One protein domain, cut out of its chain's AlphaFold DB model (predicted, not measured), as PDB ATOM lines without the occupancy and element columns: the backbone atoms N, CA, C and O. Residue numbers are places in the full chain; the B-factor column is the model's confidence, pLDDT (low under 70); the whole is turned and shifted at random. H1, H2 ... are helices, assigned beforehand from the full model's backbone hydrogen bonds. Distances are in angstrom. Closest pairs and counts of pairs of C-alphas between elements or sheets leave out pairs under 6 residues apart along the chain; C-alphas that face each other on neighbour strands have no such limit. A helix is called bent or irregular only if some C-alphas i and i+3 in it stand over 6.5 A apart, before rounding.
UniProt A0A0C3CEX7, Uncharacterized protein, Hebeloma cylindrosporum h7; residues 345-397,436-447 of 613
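This is residues 345 to 397 and 436 to 447 of the 613 residues of an uncharacterized protein of Hebeloma cylindrosporum h7 (UniProt A0A0C3CEX7). Two helices, the long H2 and the short H1, spread like the arms of a wide V without meeting, and a looped link, residues 359 to 378, joins them at its closed end. A second stretch with no named element, residues 436 to 447, passes along one side of the V, its C-alphas 3 to 16 A from the mean of all C-alphas, while residues 390 to 397 of H2 and 350 to 355, of which 351 to 355 belong to H1, stick out. The printed part has 65 residues with two named helices, H1 then H2 along the chain, and no named strand. The class is all helix, though the helices hold 27 of the 65 residues. The whole is compact, with a radius of gyration of the C-alphas of 12.0 A and spans of 34 by 28 by 24 A.

H2, residues 379 to 397, runs 26.8 A from C-alpha 379 at (35.100, 0.098, -44.964) to C-alpha 397 at (8.927, 5.677, -44.585). H1, residues 351 to 358, measures 13.4 A and begins at C-alpha 351 at (24.905, -0.964, -17.243). H1 is irregular: C-alphas 352 and 355 are 7.8 A apart.

H2 is apart from H1, with no C-alpha of the one within 8 A of the other. In H2 every O i to N i+4 pair is within hydrogen-bond range; in H1 0 of 4 are, beside 4 of 5 O i to N i+3 pairs.

The two C-alphas farthest apart, those of Asp 352 and Gln 397, are 34.9 A apart. The link from H1 to H2 is long, with 20 residues. Residues 398 to 435 are not printed, and C-alphas 397 and 436 are 25.8 A apart across the cut. The mean pLDDT of the printed part is 83.0; residues 395 to 397 and 436 to 439 are under 70.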
ATOM      1  N   ASN A 345      14.949   0.211 -22.307       85.94
ATOM      2  CA  ASN A 345      14.648  -0.691 -23.425       85.94
ATOM      3  C   ASN A 345      15.163  -0.188 -24.789       85.94
ATOM      4  O   ASN A 345      15.038  -0.883 -25.800       85.94
ATOM      5  N   ARG A 346      15.732   1.025 -24.840       84.44
ATOM      6  CA  ARG A 346      16.418   1.586 -26.013       84.44
ATOM      7  C   ARG A 346      17.916   1.266 -26.053       84.44
ATOM      8  O   ARG A 346      18.541   1.483 -27.086       84.44
ATOM      9  N   HIS A 347      18.503   0.795 -24.953       88.69
ATOM     10  CA  HIS A 347      19.930   0.481 -24.885       88.69
ATOM     11  C   HIS A 347      20.242  -0.875 -25.537       88.69
ATOM     12  O   HIS A 347      19.424  -1.789 -25.514       88.69
ATOM     13  N   ARG A 348      21.449  -1.003 -26.108       88.31
ATOM     14  CA  ARG A 348      21.979  -2.270 -26.651       88.31
ATOM     15  C   ARG A 348      22.554  -3.173 -25.560       88.31
ATOM     16  O   ARG A 348      22.496  -4.393 -25.661       88.31
ATOM     17  N   PHE A 349      23.110  -2.564 -24.517       92.38
ATOM     18  CA  PHE A 349      23.817  -3.248 -23.443       92.38
ATOM     19  C   PHE A 349      23.308  -2.788 -22.078       92.38
ATOM     20  O   PHE A 349      22.807  -1.669 -21.934       92.38
ATOM     21  N   CYS A 350      23.410  -3.677 -21.090       93.62
ATOM     22  CA  CYS A 350      23.107  -3.364 -19.699       93.62
ATOM     23  C   CYS A 350      24.175  -2.420 -19.103       93.62
ATOM     24  O   CYS A 350      25.218  -2.222 -19.735       93.62
ATOM     25  N   PRO A 351      23.943  -1.851 -17.903       96.12
ATOM     26  CA  PRO A 351      24.905  -0.964 -17.243       96.12
ATOM     27  C   PRO A 351      26.333  -1.530 -17.193       96.12
ATOM     28  O   PRO A 351      27.269  -0.842 -17.602       96.12
ATOM     29  N   ASP A 352      26.482  -2.807 -16.842       96.69
ATOM     30  CA  ASP A 352      27.775  -3.497 -16.707       96.69
ATOM     31  C   ASP A 352      28.508  -3.680 -18.046       96.69
ATOM     32  O   ASP A 352      29.733  -3.741 -18.100       96.69
ATOM     33  N   HIS A 353      27.765  -3.711 -19.153       93.56
ATOM     34  CA  HIS A 353      28.304  -3.894 -20.500       93.56
ATOM     35  C   HIS A 353      28.275  -2.609 -21.336       93.56
ATOM     36  O   HIS A 353      28.418  -2.655 -22.558       93.56
ATOM     37  N   THR A 354      28.127  -1.438 -20.709       93.38
ATOM     38  CA  THR A 354      28.061  -0.152 -21.428       93.38
ATOM     39  C   THR A 354      29.321   0.118 -22.259       93.38
ATOM     40  O   THR A 354      29.223   0.704 -23.341       93.38
ATOM     41  N   SER A 355      30.485  -0.365 -21.809       93.19
ATOM     42  CA  SER A 355      31.770  -0.265 -22.519       93.19
ATOM     43  C   SER A 355      31.753  -0.914 -23.907       93.19
ATOM     44  O   SER A 355      32.463  -0.459 -24.800       93.19
ATOM     45  N   GLN A 356      30.880  -1.897 -24.143       90.62
ATOM     46  CA  GLN A 356      30.727  -2.566 -25.441       90.62
ATOM     47  C   GLN A 356      30.200  -1.627 -26.534       90.62
ATOM     48  O   GLN A 356      30.384  -1.890 -27.718       90.62
ATOM     49  N   ASN A 357      29.596  -0.488 -26.169       90.94
ATOM     50  CA  ASN A 357      29.228   0.541 -27.145       90.94
ATOM     51  C   ASN A 357      30.443   1.220 -27.801       90.94
ATOM     52  O   ASN A 357      30.281   1.825 -28.858       90.94
ATOM     53  N   GLN A 358      31.629   1.127 -27.189       92.94
ATOM     54  CA  GLN A 358      32.873   1.682 -27.734       92.94
ATOM     55  C   GLN A 358      33.559   0.734 -28.722       92.94
ATOM     56  O   GLN A 358      34.518   1.132 -29.376       92.94
ATOM     57  N   LEU A 359      33.085  -0.509 -28.842       92.88
ATOM     58  CA  LEU A 359      33.617  -1.506 -29.766       92.88
ATOM     59  C   LEU A 359      32.713  -1.647 -30.989       92.88
ATOM     60  O   LEU A 359      31.498  -1.442 -30.925       92.88
ATOM     61  N   CYS A 360      33.328  -2.007 -32.113       92.38
ATOM     62  CA  CYS A 360      32.621  -2.286 -33.353       92.38
ATOM     63  C   CYS A 360      31.477  -3.291 -33.128       92.38
ATOM     64  O   CYS A 360      31.660  -4.325 -32.496       92.38
ATOM     65  N   ALA A 361      30.298  -3.008 -33.686       89.31
ATOM     66  CA  ALA A 361      29.108  -3.848 -33.547       89.31
ATOM     67  C   ALA A 361      29.223  -5.234 -34.207       89.31
ATOM     68  O   ALA A 361      28.350  -6.072 -33.990       89.31
ATOM     69  N   ILE A 362      30.264  -5.476 -35.003       88.81
ATOM     70  CA  ILE A 362      30.598  -6.799 -35.536       88.81
ATOM     71  C   ILE A 362      31.278  -7.601 -34.420       88.81
ATOM     72  O   ILE A 362      32.340  -7.205 -33.948       88.81
ATOM     73  N   VAL A 363      30.679  -8.714 -33.989       82.19
ATOM     74  CA  VAL A 363      31.020  -9.447 -32.750       82.19
ATOM     75  C   VAL A 363      32.482  -9.904 -32.710       82.19
ATOM     76  O   VAL A 363      33.135  -9.849 -31.656       82.19
ATOM     77  N   SER A 364      33.022 -10.307 -33.863       84.62
ATOM     78  CA  SER A 364      34.418 -10.724 -34.031       84.62
ATOM     79  C   SER A 364      35.416  -9.555 -34.038       84.62
ATOM     80  O   SER A 364      36.611  -9.767 -33.840       84.62
ATOM     81  N   CYS A 365      34.961  -8.312 -34.215       88.44
ATOM     82  CA  CYS A 365      35.816  -7.134 -34.305       88.44
ATOM     83  C   CYS A 365      35.971  -6.439 -32.943       88.44
ATOM     84  O   CYS A 365      34.996  -6.029 -32.322       88.44
ATOM     85  N   LYS A 366      37.216  -6.242 -32.492       92.06
ATOM     86  CA  LYS A 366      37.536  -5.534 -31.233       92.06
ATOM     87  C   LYS A 366      38.051  -4.105 -31.438       92.06
ATOM     88  O   LYS A 366      38.558  -3.492 -30.506       92.06
ATOM     89  N   GLN A 367      37.954  -3.579 -32.658       94.38
ATOM     90  CA  GLN A 367      38.378  -2.213 -32.970       94.38
ATOM     91  C   GLN A 367      37.364  -1.184 -32.437       94.38
ATOM     92  O   GLN A 367      36.164  -1.483 -32.420       94.38
ATOM     93  N   PRO A 368      37.813   0.020 -32.043       95.31
ATOM     94  CA  PRO A 368      36.929   1.055 -31.521       95.31
ATOM     95  C   PRO A 368      35.975   1.601 -32.590       95.31
ATOM     96  O   PRO A 368      36.299   1.612 -33.783       95.31
ATOM     97  N   THR A 369      34.798   2.062 -32.165       95.12
ATOM     98  CA  THR A 369      33.818   2.714 -33.045       95.12
ATOM     99  C   THR A 369      34.283   4.096 -33.499       95.12
ATOM    100  O   THR A 369      35.046   4.781 -32.819       95.12
ATOM    101  N   LEU A 370      33.820   4.521 -34.678       92.44
ATOM    102  CA  LEU A 370      33.935   5.918 -35.096       92.44
ATOM    103  C   LEU A 370      32.857   6.775 -34.422       92.44
ATOM    104  O   LEU A 370      31.765   6.298 -34.109       92.44
ATOM    105  N   GLN A 371      33.137   8.066 -34.237       89.12
ATOM    106  CA  GLN A 371      32.184   8.999 -33.640       89.12
ATOM    107  C   GLN A 371      30.862   9.018 -34.430       89.12
ATOM    108  O   GLN A 371      30.850   9.194 -35.647       89.12
ATOM    109  N   GLY A 372      29.742   8.818 -33.728       87.81
ATOM    110  CA  GLY A 372      28.407   8.762 -34.335       87.81
ATOM    111  C   GLY A 372      28.110   7.483 -35.131       87.81
ATOM    112  O   GLY A 372      27.046   7.394 -35.742       87.81
ATOM    113  N   LYS A 373      29.017   6.499 -35.125       90.00
ATOM    114  CA  LYS A 373      28.860   5.192 -35.771       90.00
ATOM    115  C   LYS A 373      28.866   4.071 -34.737       90.00
ATOM    116  O   LYS A 373      29.366   4.219 -33.623       90.00
ATOM    117  N   ARG A 374      28.316   2.923 -35.116       89.62
ATOM    118  CA  ARG A 374      28.370   1.668 -34.351       89.62
ATOM    119  C   ARG A 374      29.492   0.745 -34.826       89.62
ATOM    120  O   ARG A 374      29.722  -0.287 -34.205       89.62
ATOM    121  N   THR A 375      30.192   1.093 -35.900       93.19
ATOM    122  CA  THR A 375      31.290   0.309 -36.482       93.19
ATOM    123  C   THR A 375      32.624   1.052 -36.465       93.19
ATOM    124  O   THR A 375      32.680   2.273 -36.300       93.19
ATOM    125  N   CYS A 376      33.720   0.296 -36.589       94.25
ATOM    126  CA  CYS A 376      35.083   0.823 -36.674       94.25
ATOM    127  C   CYS A 376      35.405   1.367 -38.074       94.25
ATOM    128  O   CYS A 376      34.583   1.291 -38.979       94.25
ATOM    129  N   LYS A 377      36.625   1.879 -38.280       94.31
ATOM    130  CA  LYS A 377      37.082   2.460 -39.561       94.31
ATOM    131  C   LYS A 377      37.154   1.496 -40.757       94.31
ATOM    132  O   LYS A 377      37.494   1.941 -41.848       94.31
ATOM    133  N   ASP A 378      36.893   0.207 -40.556       92.38
ATOM    134  CA  ASP A 378      36.884  -0.778 -41.638       92.38
ATOM    135  C   ASP A 378      35.765  -0.446 -42.651       92.38
ATOM    136  O   ASP A 378      34.590  -0.401 -42.261       92.38
ATOM    137  N   PRO A 379      36.091  -0.216 -43.939       90.06
ATOM    138  CA  PRO A 379      35.100   0.098 -44.964       90.06
ATOM    139  C   PRO A 379      33.993  -0.954 -45.099       90.06
ATOM    140  O   PRO A 379      32.847  -0.593 -45.377       90.06
ATOM    141  N   VAL A 380      34.296  -2.237 -44.868       88.50
ATOM    142  CA  VAL A 380      33.309  -3.322 -44.926       88.50
ATOM    143  C   VAL A 380      32.306  -3.156 -43.791       88.50
ATOM    144  O   VAL A 380      31.102  -3.116 -44.043       88.50
ATOM    145  N   HIS A 381      32.773  -2.950 -42.558       90.94
ATOM    146  CA  HIS A 381      31.890  -2.765 -41.402       90.94
ATOM    147  C   HIS A 381      31.036  -1.495 -41.531       90.94
ATOM    148  O   HIS A 381      29.832  -1.536 -41.274       90.94
ATOM    149  N   GLN A 382      31.622  -0.395 -42.014       90.56
ATOM    150  CA  GLN A 382      30.884   0.838 -42.310       90.56
ATOM    151  C   GLN A 382      29.804   0.622 -43.378       90.56
ATOM    152  O   GLN A 382      28.706   1.174 -43.274       90.56
ATOM    153  N   SER A 383      30.084  -0.196 -44.398       85.19
ATOM    154  CA  SER A 383      29.097  -0.523 -45.430       85.19
ATOM    155  C   SER A 383      27.918  -1.324 -44.863       85.19
ATOM    156  O   SER A 383      26.773  -1.019 -45.202       85.19
ATOM    157  N   ILE A 384      28.178  -2.259 -43.939       85.94
ATOM    158  CA  ILE A 384      27.147  -3.045 -43.247       85.94
ATOM    159  C   ILE A 384      26.254  -2.124 -42.408       85.94
ATOM    160  O   ILE A 384      25.029  -2.202 -42.505       85.94
ATOM    161  N   GLU A 385      26.841  -1.207 -41.632       87.75
ATOM    162  CA  GLU A 385      26.067  -0.229 -40.857       87.75
ATOM    163  C   GLU A 385      25.219   0.674 -41.759       87.75
ATOM    164  O   GLU A 385      24.055   0.932 -41.462       87.75
ATOM    165  N   ARG A 386      25.770   1.135 -42.887       84.94
ATOM    166  CA  ARG A 386      25.036   1.972 -43.846       84.94
ATOM    167  C   ARG A 386      23.805   1.253 -44.394       84.94
ATOM    168  O   ARG A 386      22.725   1.839 -44.393       84.94
ATOM    169  N   VAL A 387      23.957   0.001 -44.830       82.75
ATOM    170  CA  VAL A 387      22.836  -0.816 -45.327       82.75
ATOM    171  C   VAL A 387      21.794  -1.022 -44.229       82.75
ATOM    172  O   VAL A 387      20.597  -0.886 -44.483       82.75
ATOM    173  N   HIS A 388      22.228  -1.285 -42.993       80.62
ATOM    174  CA  HIS A 388      21.317  -1.399 -41.859       80.62
ATOM    175  C   HIS A 388      20.508  -0.109 -41.639       80.62
ATOM    176  O   HIS A 388      19.285  -0.173 -41.481       80.62
ATOM    177  N   THR A 389      21.157   1.053 -41.609       82.56
ATOM    178  CA  THR A 389      20.481   2.338 -41.375       82.56
ATOM    179  C   THR A 389      19.485   2.654 -42.491       82.56
ATOM    180  O   THR A 389      18.338   2.986 -42.201       82.56
ATOM    181  N   GLN A 390      19.866   2.442 -43.754       79.69
ATOM    182  CA  GLN A 390      18.975   2.635 -44.905       79.69
ATOM    183  C   GLN A 390      17.723   1.753 -44.826       79.69
ATOM    184  O   GLN A 390      16.618   2.215 -45.106       79.69
ATOM    185  N   ARG A 391      17.866   0.492 -44.393       75.94
ATOM    186  CA  ARG A 391      16.718  -0.403 -44.174       75.94
ATOM    187  C   ARG A 391      15.788   0.118 -43.081       75.94
ATOM    188  O   ARG A 391      14.574   0.092 -43.264       75.94
ATOM    189  N   GLN A 392      16.334   0.614 -41.967       72.19
ATOM    190  CA  GLN A 392      15.514   1.215 -40.910       72.19
ATOM    191  C   GLN A 392      14.750   2.437 -41.424       72.19
ATOM    192  O   GLN A 392      13.547   2.545 -41.197       72.19
ATOM    193  N   GLU A 393      15.415   3.334 -42.150       74.81
ATOM    194  CA  GLU A 393      14.788   4.523 -42.736       74.81
ATOM    195  C   GLU A 393      13.662   4.158 -43.713       74.81
ATOM    196  O   GLU A 393      12.566   4.710 -43.614       74.81
ATOM    197  N   ALA A 394      13.884   3.174 -44.591       70.19
ATOM    198  CA  ALA A 394      12.864   2.670 -45.510       70.19
ATOM    199  C   ALA A 394      11.644   2.093 -44.768       70.19
ATOM    200  O   ALA A 394      10.503   2.382 -45.128       70.19
ATOM    201  N   GLN A 395      11.861   1.346 -43.677       67.81
ATOM    202  CA  GLN A 395      10.775   0.831 -42.832       67.81
ATOM    203  C   GLN A 395       9.960   1.958 -42.180       67.81
ATOM    204  O   GLN A 395       8.728   1.887 -42.128       67.81
ATOM    205  N   PHE A 396      10.613   3.024 -41.704       68.62
ATOM    206  CA  PHE A 396       9.911   4.195 -41.166       68.62
ATOM    207  C   PHE A 396       9.088   4.914 -42.243       68.62
ATOM    208  O   PHE A 396       7.939   5.278 -41.981       68.62
ATOM    209  N   GLN A 397       9.632   5.071 -43.452       66.69
ATOM    210  CA  GLN A 397       8.927   5.677 -44.585       66.69
ATOM    211  C   GLN A 397       7.709   4.849 -45.016       66.69
ATOM    212  O   GLN A 397       6.630   5.407 -45.203       66.69
ATOM    213  N   GLU A 436      24.063 -13.787 -45.496       29.36
ATOM    214  CA  GLU A 436      25.484 -14.103 -45.386       29.36
ATOM    215  C   GLU A 436      26.327 -12.844 -45.625       29.36
ATOM    216  O   GLU A 436      26.619 -12.495 -46.763       29.36
ATOM    217  N   ILE A 437      26.745 -12.159 -44.561       36.22
ATOM    218  CA  ILE A 437      27.977 -11.364 -44.561       36.22
ATOM    219  C   ILE A 437      28.619 -11.521 -43.178       36.22
ATOM    220  O   ILE A 437      28.295 -10.792 -42.246       36.22
ATOM    221  N   VAL A 438      29.498 -12.522 -43.085       31.23
ATOM    222  CA  VAL A 438      30.645 -12.680 -42.169       31.23
ATOM    223  C   VAL A 438      30.475 -12.105 -40.747       31.23
ATOM    224  O   VAL A 438      30.790 -10.946 -40.486       31.23
ATOM    225  N   GLY A 439      30.125 -12.985 -39.805       47.66
ATOM    226  CA  GLY A 439      30.231 -12.762 -38.359       47.66
ATOM    227  C   GLY A 439      28.968 -12.194 -37.710       47.66
ATOM    228  O   GLY A 439      28.343 -11.276 -38.235       47.66
ATOM    229  N   ASP A 440      28.609 -12.729 -36.539       70.00
ATOM    230  CA  ASP A 440      27.509 -12.211 -35.718       70.00
ATOM    231  C   ASP A 440      27.632 -10.685 -35.541       70.00
ATOM    232  O   ASP A 440      28.732 -10.139 -35.401       70.00
ATOM    233  N   ARG A 441      26.506  -9.964 -35.539       75.19
ATOM    234  CA  ARG A 441      26.463  -8.497 -35.411       75.19
ATOM    235  C   ARG A 441      25.413  -8.065 -34.399       75.19
ATOM    236  O   ARG A 441      24.341  -8.648 -34.322       75.19
ATOM    237  N   VAL A 442      25.685  -6.993 -33.658       76.88
ATOM    238  CA  VAL A 442      24.776  -6.461 -32.626       76.88
ATOM    239  C   VAL A 442      24.520  -4.981 -32.880       76.88
ATOM    240  O   VAL A 442      24.907  -4.125 -32.093       76.88
ATOM    241  N   PHE A 443      23.910  -4.624 -34.006       80.12
ATOM    242  CA  PHE A 443      23.612  -3.218 -34.296       80.12
ATOM    243  C   PHE A 443      22.461  -2.679 -33.451       80.12
ATOM    244  O   PHE A 443      22.520  -1.532 -33.011       80.12
ATOM    245  N   GLY A 444      21.431  -3.490 -33.224       75.38
ATOM    246  CA  GLY A 444      20.275  -3.166 -32.395       75.38
ATOM    247  C   GLY A 444      20.377  -3.730 -30.978       75.38
ATOM    248  O   GLY A 444      21.396  -4.277 -30.568       75.38
ATOM    249  N   ARG A 445      19.291  -3.565 -30.225       76.69
ATOM    250  CA  ARG A 445      19.061  -4.299 -28.975       76.69
ATOM    251  C   ARG A 445      18.750  -5.763 -29.288       76.69
ATOM    252  O   ARG A 445      18.030  -6.036 -30.249       76.69
ATOM    253  N   THR A 446      19.241  -6.662 -28.451       85.75
ATOM    254  CA  THR A 446      18.920  -8.089 -28.528       85.75
ATOM    255  C   THR A 446      17.615  -8.362 -27.788       85.75
ATOM    256  O   THR A 446      17.104  -7.512 -27.050       85.75
ATOM    257  N   ARG A 447      17.033  -9.534 -28.023       88.56
ATOM    258  CA  ARG A 447      15.808  -9.987 -27.372       88.56
ATOM    259  C   ARG A 447      16.064 -11.319 -26.691       88.56
ATOM    260  O   ARG A 447      16.996 -12.023 -27.065       88.56
TER     261      ARG A 447